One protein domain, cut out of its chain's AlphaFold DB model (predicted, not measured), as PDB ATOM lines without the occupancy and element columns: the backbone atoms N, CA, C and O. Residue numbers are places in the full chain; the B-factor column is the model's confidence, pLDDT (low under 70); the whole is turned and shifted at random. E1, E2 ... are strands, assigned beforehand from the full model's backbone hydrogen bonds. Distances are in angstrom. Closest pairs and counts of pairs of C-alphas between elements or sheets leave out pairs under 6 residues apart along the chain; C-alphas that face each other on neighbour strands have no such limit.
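Overview. This is residues 8 to 56, 69 to 104 and 115 to 137 of the 185 residues of the protein "MAM domain-containing protein" of Strongylocentrotus purpuratus (UniProt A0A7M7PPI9). Two strongly twisted four-stranded sheets form a sandwich, only partly face to face, with their strands crossed: the long strands E8, E5 and E6, with E3 at one edge, make one layer, and E1, E2, E9 and E4 make the other. The turn of the hairpin E5 and E6, at residues 85 and 86, reaches well past the second sheet, while E7 runs beside that sheet's edge strand E4. The printed part has 108 residues, with no named helix and nine named strands, E1 to E9 in chain order; the class is all strand. The orders are E3 E8 E5 E6 and E1 E2 E9 E4, both antiparallel throughout. The whole is compact, with a radius of gyration of the C-alphas of 14.0 A and spans of 40 by 34 by 20 A.

Along the chain. In the first sheet, E3 is residues 47 to 51, 13.0 A long; E8 is residues 116 to 123, 22.0 A; E5 is residues 77 to 84, 21.9 A; and E6 is residues 87 to 95, 22.6 A, bending by 62 degrees at residue 92. C-alpha 84 is at (21.699, 62.338, 54.371). In the second sheet, E1 is residues 8 to 10, starting with C-alpha 8 at (9.649, 45.138, 38.535); E2 is residues 33 to 38, 15.7 A; E9 is residues 131 to 137, 17.6 A, ending with C-alpha 137 at (16.430, 44.548, 50.188); and E4 is residues 69 to 71. E7 is residues 99 to 104, 11.7 A, and pairs with no named strand.

Arrangement. E5 and E6 are a hairpin, with N 82 and O 89 2.9 A apart. E8 and E5 are antiparallel at 159 degrees, with N 79 and O 121 at 2.8 A. E3 and E8 have N 50 and O 120 at 2.8 A. The two sheets form a sandwich, two sheets face to face, with strands at 46 degrees; the closest C-alphas of E5 and E9, Leu 78 and Ile 132, are 7.3 A apart. E2 and E9 have N 37 and O 132 at 2.8 A, and E9 and E4 have N 69 and O 133 at 2.9 A. The hairpin E1 and E2 has N 9 and O 34 at 2.9 A. The closest C-alphas of E4 and E7, Tyr 69 and Trp 102, are 4.9 A apart. E7 and E9 are near each other; E1 and E6 are apart.

Size, cuts and confidence. The C-alphas farthest apart, Glu 29 and Asp 85, are 40.9 A apart. Residues 57 to 68 and 105 to 114 are not printed, with C-alpha gaps of 29.1 A and 25.8 A. The link E1 to E2 is long, 22 residues. Mean pLDDT of the printed part is 90.2; residues 14 to 16 are under 70.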
ATOM      1  N   VAL A   8       9.990  46.373  37.812       89.94
ATOM      2  CA  VAL A   8       9.649  45.138  38.535       89.94
ATOM      3  C   VAL A   8       9.255  44.061  37.532       89.94
ATOM      4  O   VAL A   8       8.491  44.330  36.599       89.94
ATOM      5  N   ARG A   9       9.752  42.840  37.724       86.62
ATOM      6  CA  ARG A   9       9.448  41.699  36.859       86.62
ATOM      7  C   ARG A   9       9.308  40.407  37.657       86.62
ATOM      8  O   ARG A   9       9.972  40.221  38.671       86.62
ATOM      9  N   GLU A  10       8.459  39.527  37.136       84.06
ATOM     10  CA  GLU A  10       8.324  38.127  37.534       84.06
ATOM     11  C   GLU A  10       8.920  37.237  36.426       84.06
ATOM     12  O   GLU A  10       8.631  37.446  35.242       84.06
ATOM     13  N   GLY A  11       9.751  36.256  36.792       80.88
ATOM     14  CA  GLY A  11      10.440  35.377  35.835       80.88
ATOM     15  C   GLY A  11      11.547  36.068  35.021       80.88
ATOM     16  O   GLY A  11      11.916  37.199  35.303       80.88
ATOM     17  N   ALA A  12      12.100  35.389  34.012       77.69
ATOM     18  CA  ALA A  12      13.333  35.814  33.334       77.69
ATOM     19  C   ALA A  12      13.278  37.239  32.762       77.69
ATOM     20  O   ALA A  12      12.233  37.636  32.247       77.69
ATOM     21  N   SER A  13      14.394  37.984  32.783       70.44
ATOM     22  CA  SER A  13      14.471  39.339  32.200       70.44
ATOM     23  C   SER A  13      14.165  39.350  30.691       70.44
ATOM     24  O   SER A  13      14.065  38.312  30.033       70.44
ATOM     25  N   THR A  14      13.994  40.542  30.108       69.44
ATOM     26  CA  THR A  14      13.802  40.688  28.652       69.44
ATOM     27  C   THR A  14      14.984  40.151  27.839       69.44
ATOM     28  O   THR A  14      14.775  39.756  26.691       69.44
ATOM     29  N   ASN A  15      16.188  40.096  28.421       69.81
ATOM     30  CA  ASN A  15      17.342  39.410  27.854       69.81
ATOM     31  C   ASN A  15      17.640  38.115  28.647       69.81
ATOM     32  O   ASN A  15      18.300  38.159  29.687       69.81
ATOM     33  N   PRO A  16      17.220  36.939  28.139       64.19
ATOM     34  CA  PRO A  16      17.282  35.679  28.881       64.19
ATOM     35  C   PRO A  16      18.706  35.192  29.193       64.19
ATOM     36  O   PRO A  16      18.859  34.210  29.915       64.19
ATOM     37  N   TYR A  17      19.746  35.840  28.656       71.56
ATOM     38  CA  TYR A  17      21.143  35.460  28.873       71.56
ATOM     39  C   TYR A  17      21.846  36.295  29.949       71.56
ATOM     40  O   TYR A  17      22.843  35.844  30.516       71.56
ATOM     41  N   THR A  18      21.352  37.500  30.242       80.00
ATOM     42  CA  THR A  18      22.058  38.471  31.096       80.00
ATOM     43  C   THR A  18      21.334  38.811  32.384       80.00
ATOM     44  O   THR A  18      21.990  39.247  33.325       80.00
ATOM     45  N   GLY A  19      20.026  38.574  32.471       83.62
ATOM     46  CA  GLY A  19      19.264  38.769  33.700       83.62
ATOM     47  C   GLY A  19      19.062  37.481  34.493       83.62
ATOM     48  O   GLY A  19      19.367  36.388  34.006       83.62
ATOM     49  N   PRO A  20      18.546  37.589  35.726       89.88
ATOM     50  CA  PRO A  20      18.178  36.417  36.501       89.88
ATOM     51  C   PRO A  20      16.969  35.707  35.860       89.88
ATOM     52  O   PRO A  20      16.142  36.357  35.212       89.88
ATOM     53  N   PRO A  21      16.828  34.380  36.043       87.81
ATOM     54  CA  PRO A  21      15.679  33.619  35.543       87.81
ATOM     55  C   PRO A  21      14.375  33.894  36.317       87.81
ATOM     56  O   PRO A  21      13.306  33.492  35.861       87.81
ATOM     57  N   GLY A  22      14.458  34.558  37.473       90.25
ATOM     58  CA  GLY A  22      13.362  34.908  38.377       90.25
ATOM     59  C   GLY A  22      13.908  35.588  39.637       90.25
ATOM     60  O   GLY A  22      15.115  35.838  39.716       90.25
ATOM     61  N   GLY A  23      13.034  35.875  40.604       90.44
ATOM     62  CA  GLY A  23      13.437  36.412  41.907       90.44
ATOM     63  C   GLY A  23      14.394  35.489  42.662       90.44
ATOM     64  O   GLY A  23      14.606  34.330  42.290       90.44
ATOM     65  N   TYR A  24      15.034  36.023  43.697       92.25
ATOM     66  CA  TYR A  24      15.834  35.214  44.602       92.25
ATOM     67  C   TYR A  24      14.920  34.345  45.467       92.25
ATOM     68  O   TYR A  24      14.049  34.849  46.178       92.25
ATOM     69  N   ASP A  25      15.206  33.045  45.490       89.75
ATOM     70  CA  ASP A  25      14.577  32.092  46.393       89.75
ATOM     71  C   ASP A  25      15.630  31.155  47.027       89.75
ATOM     72  O   ASP A  25      16.488  30.621  46.313       89.75
ATOM     73  N   PRO A  26      15.581  30.905  48.352       87.75
ATOM     74  CA  PRO A  26      16.530  30.022  49.034       87.75
ATOM     75  C   PRO A  26      16.538  28.563  48.546       87.75
ATOM     76  O   PRO A  26      17.535  27.868  48.739       87.75
ATOM     77  N   SER A  27      15.450  28.072  47.942       87.56
ATOM     78  CA  SER A  27      15.378  26.723  47.359       87.56
ATOM     79  C   SER A  27      16.034  26.629  45.976       87.56
ATOM     80  O   SER A  27      16.259  25.525  45.476       87.56
ATOM     81  N   GLY A  28      16.383  27.772  45.373       81.31
ATOM     82  CA  GLY A  28      16.946  27.868  44.028       81.31
ATOM     83  C   GLY A  28      15.897  27.890  42.912       81.31
ATOM     84  O   GLY A  28      16.263  27.845  41.737       81.31
ATOM     85  N   GLU A  29      14.610  27.955  43.255       85.38
ATOM     86  CA  GLU A  29      13.535  28.135  42.283       85.38
ATOM     87  C   GLU A  29      13.512  29.572  41.736       85.38
ATOM     88  O   GLU A  29      13.706  30.545  42.455       85.38
ATOM     89  N   ALA A  30      13.255  29.722  40.438       83.25
ATOM     90  CA  ALA A  30      13.159  31.026  39.785       83.25
ATOM     91  C   ALA A  30      11.746  31.616  39.946       83.25
ATOM     92  O   ALA A  30      11.010  31.769  38.969       83.25
ATOM     93  N   ILE A  31      11.356  31.894  41.189       83.88
ATOM     94  CA  ILE A  31      10.020  32.372  41.565       83.88
ATOM     95  C   ILE A  31      10.081  33.762  42.200       83.88
ATOM     96  O   ILE A  31      11.126  34.207  42.662       83.88
ATOM     97  N   GLY A  32       8.945  34.454  42.218       87.12
ATOM     98  CA  GLY A  32       8.835  35.773  42.834       87.12
ATOM     99  C   GLY A  32       9.278  36.929  41.937       87.12
ATOM    100  O   GLY A  32       9.688  36.757  40.784       87.12
ATOM    101  N   ASN A  33       9.136  38.128  42.497       91.19
ATOM    102  CA  ASN A  33       9.411  39.383  41.817       91.19
ATOM    103  C   ASN A  33      10.784  39.902  42.204       91.19
ATOM    104  O   ASN A  33      11.142  39.861  43.371       91.19
ATOM    105  N   TYR A  34      11.466  40.508  41.247       92.88
ATOM    106  CA  TYR A  34      12.679  41.273  41.486       92.88
ATOM    107  C   TYR A  34      12.603  42.593  40.735       92.88
ATOM    108  O   TYR A  34      11.758  42.796  39.854       92.88
ATOM    109  N   THR A  35      13.503  43.504  41.079       93.94
ATOM    110  CA  THR A  35      13.610  44.790  40.396       93.94
ATOM    111  C   THR A  35      14.891  44.819  39.577       93.94
ATOM    112  O   THR A  35      15.939  44.418  40.068       93.94
ATOM    113  N   TYR A  36      14.844  45.274  38.329       92.62
ATOM    114  CA  TYR A  36      16.008  45.269  37.449       92.62
ATOM    115  C   TYR A  36      16.059  46.461  36.506       92.62
ATOM    116  O   TYR A  36      15.086  47.192  36.315       92.62
ATOM    117  N   VAL A  37      17.225  46.623  35.897       91.50
ATOM    118  CA  VAL A  37      17.463  47.525  34.782       91.50
ATOM    119  C   VAL A  37      18.273  46.805  33.711       91.50
ATOM    120  O   VAL A  37      19.161  46.015  34.026       91.50
ATOM    121  N   SER A  38      17.973  47.099  32.446       88.50
ATOM    122  CA  SER A  38      18.655  46.511  31.290       88.50
ATOM    123  C   SER A  38      19.376  47.572  30.476       88.50
ATOM    124  O   SER A  38      18.787  48.610  30.161       88.50
ATOM    125  N   SER A  39      20.633  47.314  30.116       85.44
ATOM    126  CA  SER A  39      21.428  48.164  29.225       85.44
ATOM    127  C   SER A  39      20.895  48.157  27.790       85.44
ATOM    128  O   SER A  39      21.155  49.099  27.035       85.44
ATOM    129  N   HIS A  40      20.091  47.150  27.426       84.06
ATOM    130  CA  HIS A  40      19.529  47.009  26.091       84.06
ATOM    131  C   HIS A  40      18.677  48.225  25.699       84.06
ATOM    132  O   HIS A  40      17.696  48.591  26.353       84.06
ATOM    133  N   GLY A  41      19.063  48.863  24.591       77.75
ATOM    134  CA  GLY A  41      18.364  50.028  24.049       77.75
ATOM    135  C   GLY A  41      18.584  51.303  24.867       77.75
ATOM    136  O   GLY A  41      17.866  52.286  24.671       77.75
ATOM    137  N   LYS A  42      19.556  51.301  25.787       81.81
ATOM    138  CA  LYS A  42      19.947  52.469  26.579       81.81
ATOM    139  C   LYS A  42      21.228  53.084  26.028       81.81
ATOM    140  O   LYS A  42      22.061  52.416  25.419       81.81
ATOM    141  N   LEU A  43      21.353  54.391  26.228       81.94
ATOM    142  CA  LEU A  43      22.564  55.129  25.884       81.94
ATOM    143  C   LEU A  43      23.682  54.795  26.876       81.94
ATOM    144  O   LEU A  43      23.411  54.474  28.036       81.94
ATOM    145  N   ASP A  44      24.928  54.935  26.425       83.44
ATOM    146  CA  ASP A  44      26.080  54.921  27.325       83.44
ATOM    147  C   ASP A  44      25.893  55.975  28.428       83.44
ATOM    148  O   ASP A  44      25.449  57.100  28.171       83.44
ATOM    149  N   ARG A  45      26.203  55.582  29.665       84.81
ATOM    150  CA  ARG A  45      26.039  56.362  30.899       84.81
ATOM    151  C   ARG A  45      24.597  56.725  31.249       84.81
ATOM    152  O   ARG A  45      24.381  57.642  32.040       84.81
ATOM    153  N   ALA A  46      23.602  56.024  30.703       88.25
ATOM    154  CA  ALA A  46      22.240  56.117  31.218       88.25
ATOM    155  C   ALA A  46      22.195  55.659  32.687       88.25
ATOM    156  O   ALA A  46      22.894  54.724  33.081       88.25
ATOM    157  N   MET A  47      21.383  56.338  33.498       91.81
ATOM    158  CA  MET A  47      21.318  56.123  34.943       91.81
ATOM    159  C   MET A  47      19.886  55.842  35.387       91.81
ATOM    160  O   MET A  47      18.947  56.453  34.873       91.81
ATOM    161  N   ALA A  48      19.754  54.954  36.369       93.06
ATOM    162  CA  ALA A  48      18.507  54.637  37.052       93.06
ATOM    163  C   ALA A  48      18.743  54.624  38.567       93.06
ATOM    164  O   ALA A  48      19.721  54.037  39.037       93.06
ATOM    165  N   GLU A  49      17.850  55.254  39.328       95.00
ATOM    166  CA  GLU A  49      17.933  55.350  40.790       95.00
ATOM    167  C   GLU A  49      16.691  54.733  41.436       95.00
ATOM    168  O   GLU A  49      15.567  54.969  40.990       95.00
ATOM    169  N   LEU A  50      16.917  53.904  42.455       95.44
ATOM    170  CA  LEU A  50      15.904  53.340  43.335       95.44
ATOM    171  C   LEU A  50      16.163  53.916  44.722       95.44
ATOM    172  O   LEU A  50      17.185  53.614  45.338       95.44
ATOM    173  N   GLU A  51      15.249  54.761  45.179       95.94
ATOM    174  CA  GLU A  51      15.346  55.445  46.465       95.94
ATOM    175  C   GLU A  51      14.327  54.863  47.442       95.94
ATOM    176  O   GLU A  51      13.162  54.649  47.098       95.94
ATOM    177  N   SER A  52      14.762  54.610  48.674       95.88
ATOM    178  CA  SER A  52      13.861  54.235  49.757       95.88
ATOM    179  C   SER A  52      13.022  55.427  50.227       95.88
ATOM    180  O   SER A  52      13.319  56.594  49.955       95.88
ATOM    181  N   LEU A  53      12.014  55.136  51.050       95.31
ATOM    182  CA  LEU A  53      11.452  56.146  51.947       95.31
ATOM    183  C   LEU A  53      12.536  56.671  52.906       95.31
ATOM    184  O   LEU A  53      13.565  56.023  53.115       95.31
ATOM    185  N   THR A  54      12.292  57.837  53.497       96.25
ATOM    186  CA  THR A  54      13.167  58.408  54.524       96.25
ATOM    187  C   THR A  54      13.029  57.637  55.834       96.25
ATOM    188  O   THR A  54      11.942  57.572  56.415       96.25
ATOM    189  N   TYR A  55      14.144  57.095  56.313       95.56
ATOM    190  CA  TYR A  55      14.297  56.576  57.667       95.56
ATOM    191  C   TYR A  55      14.696  57.724  58.605       95.56
ATOM    192  O   TYR A  55      15.255  58.720  58.148       95.56
ATOM    193  N   GLN A  56      14.354  57.625  59.892       94.12
ATOM    194  CA  GLN A  56      14.746  58.619  60.900       94.12
ATOM    195  C   GLN A  56      16.179  58.324  61.375       94.12
ATOM    196  O   GLN A  56      17.093  58.327  60.560       94.12
ATOM    197  N   TYR A  69      22.134  40.716  41.230       95.25
ATOM    198  CA  TYR A  69      22.508  39.910  40.073       95.25
ATOM    199  C   TYR A  69      23.085  40.834  39.005       95.25
ATOM    200  O   TYR A  69      22.453  41.816  38.614       95.25
ATOM    201  N   MET A  70      24.294  40.532  38.542       94.88
ATOM    202  CA  MET A  70      25.026  41.336  37.566       94.88
ATOM    203  C   MET A  70      25.770  40.394  36.621       94.88
ATOM    204  O   MET A  70      26.769  39.790  37.019       94.88
ATOM    205  N   ASN A  71      25.285  40.263  35.385       91.88
ATOM    206  CA  ASN A  71      25.867  39.382  34.370       91.88
ATOM    207  C   ASN A  71      25.822  40.026  32.975       91.88
ATOM    208  O   ASN A  71      24.868  40.733  32.637       91.88
ATOM    209  N   GLY A  72      26.847  39.755  32.165       89.12
ATOM    210  CA  GLY A  72      26.981  40.267  30.797       89.12
ATOM    211  C   GLY A  72      28.158  41.229  30.593       89.12
ATOM    212  O   GLY A  72      28.771  41.721  31.539       89.12
ATOM    213  N   THR A  73      28.529  41.472  29.336       89.06
ATOM    214  CA  THR A  73      29.667  42.348  29.000       89.06
ATOM    215  C   THR A  73      29.350  43.832  29.180       89.06
ATOM    216  O   THR A  73      30.261  44.623  29.412       89.06
ATOM    217  N   ASP A  74      28.065  44.188  29.143       88.50
ATOM    218  CA  ASP A  74      27.552  45.559  29.152       88.50
ATOM    219  C   ASP A  74      26.783  45.892  30.450       88.50
ATOM    220  O   ASP A  74      25.905  46.758  30.463       88.50
ATOM    221  N   THR A  75      27.036  45.164  31.548       86.94
ATOM    222  CA  THR A  75      26.276  45.275  32.812       86.94
ATOM    223  C   THR A  75      26.376  46.655  33.466       86.94
ATOM    224  O   THR A  75      25.445  47.083  34.138       86.94
ATOM    225  N   GLY A  76      27.474  47.385  33.254       93.00
ATOM    226  CA  GLY A  76      27.695  48.688  33.878       93.00
ATOM    227  C   GLY A  76      28.020  48.606  35.372       93.00
ATOM    228  O   GLY A  76      28.713  47.691  35.810       93.00
ATOM    229  N   THR A  77      27.566  49.581  36.153       96.44
ATOM    230  CA  THR A  77      27.962  49.775  37.556       96.44
ATOM    231  C   THR A  77      26.745  49.862  38.462       96.44
ATOM    232  O   THR A  77      25.846  50.661  38.202       96.44
ATOM    233  N   LEU A  78      26.753  49.120  39.569       97.69
ATOM    234  CA  LEU A  78      25.787  49.253  40.659       97.69
ATOM    235  C   LEU A  78      26.464  49.938  41.847       97.69
ATOM    236  O   LEU A  78      27.513  49.497  42.305       97.69
ATOM    237  N   THR A  79      25.878  51.029  42.331       98.38
ATOM    238  CA  THR A  79      26.354  51.785  43.498       98.38
ATOM    239  C   THR A  79      25.254  51.846  44.546       98.38
ATOM    240  O   THR A  79      24.119  52.181  44.213       98.38
ATOM    241  N   LEU A  80      25.602  51.565  45.796       98.50
ATOM    242  CA  LEU A  80      24.763  51.803  46.963       98.50
ATOM    243  C   LEU A  80      25.269  53.063  47.675       98.50
ATOM    244  O   LEU A  80      26.466  53.214  47.938       98.50
ATOM    245  N   SER A  81      24.351  53.976  47.969       98.25
ATOM    246  CA  SER A  81      24.634  55.230  48.658       98.25
ATOM    247  C   SER A  81      23.667  55.468  49.811       98.25
ATOM    248  O   SER A  81      22.503  55.072  49.750       98.25
ATOM    249  N   VAL A  82      24.150  56.178  50.827       97.69
ATOM    250  CA  VAL A  82      23.322  56.783  51.873       97.69
ATOM    251  C   VAL A  82      23.139  58.253  51.525       97.69
ATOM    252  O   VAL A  82      24.119  58.973  51.332       97.69
ATOM    253  N   ALA A  83      21.893  58.701  51.401       96.69
ATOM    254  CA  ALA A  83      21.568  60.111  51.232       96.69
ATOM    255  C   ALA A  83      21.158  60.702  52.584       96.69
ATOM    256  O   ALA A  83      20.192  60.235  53.183       96.69
ATOM    257  N   MET A  84      21.891  61.705  53.063       94.81
ATOM    258  CA  MET A  84      21.699  62.338  54.371       94.81
ATOM    259  C   MET A  84      22.196  63.786  54.305       94.81
ATOM    260  O   MET A  84      23.223  64.054  53.688       94.81
ATOM    261  N   ASP A  85      21.457  64.721  54.909       91.75
ATOM    262  CA  ASP A  85      21.786  66.161  54.929       91.75
ATOM    263  C   ASP A  85      22.082  66.766  53.536       91.75
ATOM    264  O   ASP A  85      23.084  67.440  53.309       91.75
ATOM    265  N   ASN A  86      21.225  66.472  52.549       89.88
ATOM    266  CA  ASN A  86      21.406  66.862  51.139       89.88
ATOM    267  C   ASN A  86      22.720  66.388  50.485       89.88
ATOM    268  O   ASN A  86      23.028  66.791  49.360       89.88
ATOM    269  N   GLN A  87      23.469  65.503  51.136       92.75
ATOM    270  CA  GLN A  87      24.647  64.852  50.586       92.75
ATOM    271  C   GLN A  87      24.344  63.386  50.269       92.75
ATOM    272  O   GLN A  87      23.433  62.778  50.831       92.75
ATOM    273  N   ARG A  88      25.093  62.819  49.321       94.50
ATOM    274  CA  ARG A  88      25.009  61.405  48.936       94.50
ATOM    275  C   ARG A  88      26.382  60.774  49.104       94.50
ATOM    276  O   ARG A  88      27.309  61.120  48.374       94.50
ATOM    277  N   TYR A  89      26.474  59.820  50.018       95.31
ATOM    278  CA  TYR A  89      27.706  59.125  50.353       95.31
ATOM    279  C   TYR A  89      27.696  57.731  49.715       95.31
ATOM    280  O   TYR A  89      26.855  56.906  50.084       95.31
ATOM    281  N   PRO A  90      28.552  57.442  48.718       96.50
ATOM    282  CA  PRO A  90      28.680  56.097  48.169       96.50
ATOM    283  C   PRO A  90      29.366  55.189  49.191       96.50
ATOM    284  O   PRO A  90      30.522  55.411  49.527       96.50
ATOM    285  N   ILE A  91      28.660  54.158  49.651       96.44
ATOM    286  CA  ILE A  91      29.162  53.232  50.679       96.44
ATOM    287  C   ILE A  91      29.561  51.870  50.104       96.44
ATOM    288  O   ILE A  91      30.259  51.098  50.752       96.44
ATOM    289  N   TRP A  92      29.120  51.549  48.882       97.69
ATOM    290  CA  TRP A  92      29.462  50.296  48.214       97.69
ATOM    291  C   TRP A  92      29.278  50.384  46.694       97.69
ATOM    292  O   TRP A  92      28.399  51.098  46.201       97.69
ATOM    293  N   GLN A  93      30.093  49.641  45.937       97.69
ATOM    294  CA  GLN A  93      30.012  49.587  44.477       97.69
ATOM    295  C   GLN A  93      30.498  48.245  43.900       97.69
ATOM    296  O   GLN A  93      31.431  47.619  44.414       97.69
ATOM    297  N   ARG A  94      29.898  47.841  42.772       97.94
ATOM    298  CA  ARG A  94      30.387  46.779  41.876       97.94
ATOM    299  C   ARG A  94      30.338  47.237  40.422       97.94
ATOM    300  O   ARG A  94      29.430  47.969  40.028       97.94
ATOM    301  N   LEU A  95      31.321  46.801  39.634       95.88
ATOM    302  CA  LEU A  95      31.495  47.177  38.230       95.88
ATOM    303  C   LEU A  95      31.558  45.929  37.347       95.88
ATOM    304  O   LEU A  95      32.335  45.018  37.625       95.88
ATOM    305  N   GLY A  96      30.808  45.933  36.249       94.44
ATOM    306  CA  GLY A  96      30.784  44.872  35.246       94.44
ATOM    307  C   GLY A  96      30.113  43.582  35.721       94.44
ATOM    308  O   GLY A  96      29.476  43.536  36.775       94.44
ATOM    309  N   SER A  97      30.274  42.521  34.927       94.69
ATOM    310  CA  SER A  97      29.791  41.179  35.265       94.69
ATOM    311  C   SER A  97      30.390  40.682  36.582       94.69
ATOM    312  O   SER A  97      31.603  40.741  36.775       94.69
ATOM    313  N   GLN A  98      29.537  40.170  37.468       95.50
ATOM    314  CA  GLN A  98      29.929  39.585  38.750       95.50
ATOM    315  C   GLN A  98      29.767  38.066  38.700       95.50
ATOM    316  O   GLN A  98      30.741  37.327  38.845       95.50
ATOM    317  N   ALA A  99      28.540  37.592  38.464       92.56
ATOM    318  CA  ALA A  99      28.229  36.184  38.265       92.56
ATOM    319  C   ALA A  99      26.815  36.007  37.693       92.56
ATOM    320  O   ALA A  99      25.917  36.801  37.964       92.56
ATOM    321  N   ALA A 100      26.587  34.892  36.996       91.88
ATOM    322  CA  ALA A 100      25.257  34.447  36.579       91.88
ATOM    323  C   ALA A 100      24.490  33.754  37.730       91.88
ATOM    324  O   ALA A 100      24.010  32.629  37.593       91.88
ATOM    325  N   ARG A 101      24.456  34.388  38.908       93.06
ATOM    326  CA  ARG A 101      23.716  33.943  40.101       93.06
ATOM    327  C   ARG A 101      23.413  35.134  41.004       93.06
ATOM    328  O   ARG A 101      24.135  36.126  40.971       93.06
ATOM    329  N   TRP A 102      22.405  34.987  41.856       95.12
ATOM    330  CA  TRP A 102      22.180  35.912  42.961       95.12
ATOM    331  C   TRP A 102      23.363  35.880  43.941       95.12
ATOM    332  O   TRP A 102      23.898  34.811  44.265       95.12
ATOM    333  N   ILE A 103      23.788  37.062  44.375       96.62
ATOM    334  CA  ILE A 103      24.842  37.282  45.367       96.62
ATOM    335  C   ILE A 103      24.231  38.101  46.501       96.62
ATOM    336  O   ILE A 103      23.608  39.127  46.236       96.62
ATOM    337  N   ASP A 104      24.393  37.642  47.737       96.44
ATOM    338  CA  ASP A 104      24.032  38.397  48.930       96.44
ATOM    339  C   ASP A 104      25.152  39.364  49.321       96.44
ATOM    340  O   ASP A 104      26.337  39.046  49.229       96.44
ATOM    341  N   PRO A 115      17.967  61.927  59.617       96.25
ATOM    342  CA  PRO A 115      17.135  61.245  58.637       96.25
ATOM    343  C   PRO A 115      17.901  60.934  57.351       96.25
ATOM    344  O   PRO A 115      18.559  61.810  56.781       96.25
ATOM    345  N   PHE A 116      17.778  59.697  56.877       96.88
ATOM    346  CA  PHE A 116      18.548  59.191  55.744       96.88
ATOM    347  C   PHE A 116      17.698  58.356  54.780       96.88
ATOM    348  O   PHE A 116      16.631  57.842  55.123       96.88
ATOM    349  N   GLN A 117      18.178  58.212  53.545       97.69
ATOM    350  CA  GLN A 117      17.615  57.317  52.535       97.69
ATOM    351  C   GLN A 117      18.687  56.375  51.996       97.69
ATOM    352  O   GLN A 117      19.861  56.728  51.888       97.69
ATOM    353  N   ILE A 118      18.249  55.183  51.606       97.94
ATOM    354  CA  ILE A 118      19.043  54.212  50.867       97.94
ATOM    355  C   ILE A 118      18.804  54.436  49.378       97.94
ATOM    356  O   ILE A 118      17.656  54.479  48.930       97.94
ATOM    357  N   VAL A 119      19.885  54.567  48.609       97.75
ATOM    358  CA  VAL A 119      19.822  54.825  47.168       97.75
ATOM    359  C   VAL A 119      20.655  53.794  46.419       97.75
ATOM    360  O   VAL A 119      21.879  53.763  46.544       97.75
ATOM    361  N   PHE A 120      19.996  52.984  45.592       98.00
ATOM    362  CA  PHE A 120      20.664  52.128  44.616       98.00
ATOM    363  C   PHE A 120      20.683  52.813  43.258       98.00
ATOM    364  O   PHE A 120      19.644  53.136  42.680       98.00
ATOM    365  N   LYS A 121      21.881  53.006  42.719       96.94
ATOM    366  CA  LYS A 121      22.108  53.655  41.434       96.94
ATOM    367  C   LYS A 121      22.776  52.694  40.469       96.94
ATOM    368  O   LYS A 121      23.906  52.264  40.701       96.94
ATOM    369  N   ALA A 122      22.104  52.424  39.362       95.06
ATOM    370  CA  ALA A 122      22.671  51.707  38.236       95.06
ATOM    371  C   ALA A 122      23.155  52.705  37.178       95.06
ATOM    372  O   ALA A 122      22.424  53.619  36.797       95.06
ATOM    373  N   THR A 123      24.391  52.543  36.711       94.06
ATOM    374  CA  THR A 123      24.967  53.298  35.589       94.06
ATOM    375  C   THR A 123      25.291  52.325  34.471       94.06
ATOM    376  O   THR A 123      26.133  51.451  34.634       94.06
ATOM    377  N   MET A 124      24.617  52.468  33.341       89.19
ATOM    378  CA  MET A 124      24.729  51.565  32.200       89.19
ATOM    379  C   MET A 124      25.887  51.978  31.298       89.19
ATOM    380  O   MET A 124      26.153  53.166  31.143       89.19
ATOM    381  N   THR A 125      26.528  51.016  30.642       85.25
ATOM    382  CA  THR A 125      27.575  51.271  29.634       85.25
ATOM    383  C   THR A 125      27.027  51.400  28.208       85.25
ATOM    384  O   THR A 125      27.784  51.618  27.267       85.25
ATOM    385  N   GLY A 126      25.706  51.267  28.027       72.81
ATOM    386  CA  GLY A 126      25.092  51.048  26.712       72.81
ATOM    387  C   GLY A 126      25.413  49.652  26.162       72.81
ATOM    388  O   GLY A 126      26.222  48.935  26.741       72.81
ATOM    389  N   GLY A 127      24.758  49.253  25.068       82.06
ATOM    390  CA  GLY A 127      24.923  47.923  24.466       82.06
ATOM    391  C   GLY A 127      23.651  47.079  24.521       82.06
ATOM    392  O   GLY A 127      22.542  47.621  24.521       82.06
ATOM    393  N   SER A 128      23.804  45.756  24.505       79.69
ATOM    394  CA  SER A 128      22.677  44.807  24.509       79.69
ATOM    395  C   SER A 128      22.785  43.716  25.568       79.69
ATOM    396  O   SER A 128      21.780  43.064  25.849       79.69
ATOM    397  N   GLU A 129      23.964  43.510  26.159       83.94
ATOM    398  CA  GLU A 129      24.234  42.373  27.041       83.94
ATOM    399  C   GLU A 129      24.592  42.812  28.463       83.94
ATOM    400  O   GLU A 129      25.714  42.617  28.929       83.94
ATOM    401  N   GLY A 130      23.635  43.392  29.185       84.38
ATOM    402  CA  GLY A 130      23.850  43.745  30.583       84.38
ATOM    403  C   GLY A 130      22.569  44.026  31.344       84.38
ATOM    404  O   GLY A 130      21.889  45.008  31.061       84.38
ATOM    405  N   ASP A 131      22.289  43.211  32.357       89.12
ATOM    406  CA  ASP A 131      21.218  43.478  33.313       89.12
ATOM    407  C   ASP A 131      21.796  43.601  34.727       89.12
ATOM    408  O   ASP A 131      22.685  42.841  35.122       89.12
ATOM    409  N   ILE A 132      21.268  44.556  35.492       94.00
ATOM    410  CA  ILE A 132      21.490  44.668  36.934       94.00
ATOM    411  C   ILE A 132      20.144  44.433  37.605       94.00
ATOM    412  O   ILE A 132      19.191  45.158  37.325       94.00
ATOM    413  N   ALA A 133      20.069  43.454  38.500       95.12
ATOM    414  CA  ALA A 133      18.877  43.189  39.295       95.12
ATOM    415  C   ALA A 133      19.167  43.242  40.796       95.12
ATOM    416  O   ALA A 133      20.284  42.972  41.237       95.12
ATOM    417  N   LEU A 134      18.132  43.588  41.552       96.81
ATOM    418  CA  LEU A 134      18.080  43.652  43.003       96.81
ATOM    419  C   LEU A 134      16.860  42.888  43.506       96.81
ATOM    420  O   LEU A 134      15.784  42.956  42.902       96.81
ATOM    421  N   ASP A 135      17.023  42.223  44.640       96.25
ATOM    422  CA  ASP A 135      15.936  41.548  45.340       96.25
ATOM    423  C   ASP A 135      16.181  41.525  46.857       96.25
ATOM    424  O   ASP A 135      17.305  41.751  47.316       96.25
ATOM    425  N   ASN A 136      15.126  41.271  47.636       93.94
ATOM    426  CA  ASN A 136      15.169  41.082  49.090       93.94
ATOM    427  C   ASN A 136      15.998  42.137  49.845       93.94
ATOM    428  O   ASN A 136      16.810  41.814  50.709       93.94
ATOM    429  N   ILE A 137      15.779  43.414  49.523       96.81
ATOM    430  CA  ILE A 137      16.430  44.548  50.188       96.81
ATOM    431  C   ILE A 137      15.818  44.734  51.579       96.81
ATOM    432  O   ILE A 137      14.612  44.955  51.708       96.81
TER     433      ILE A 137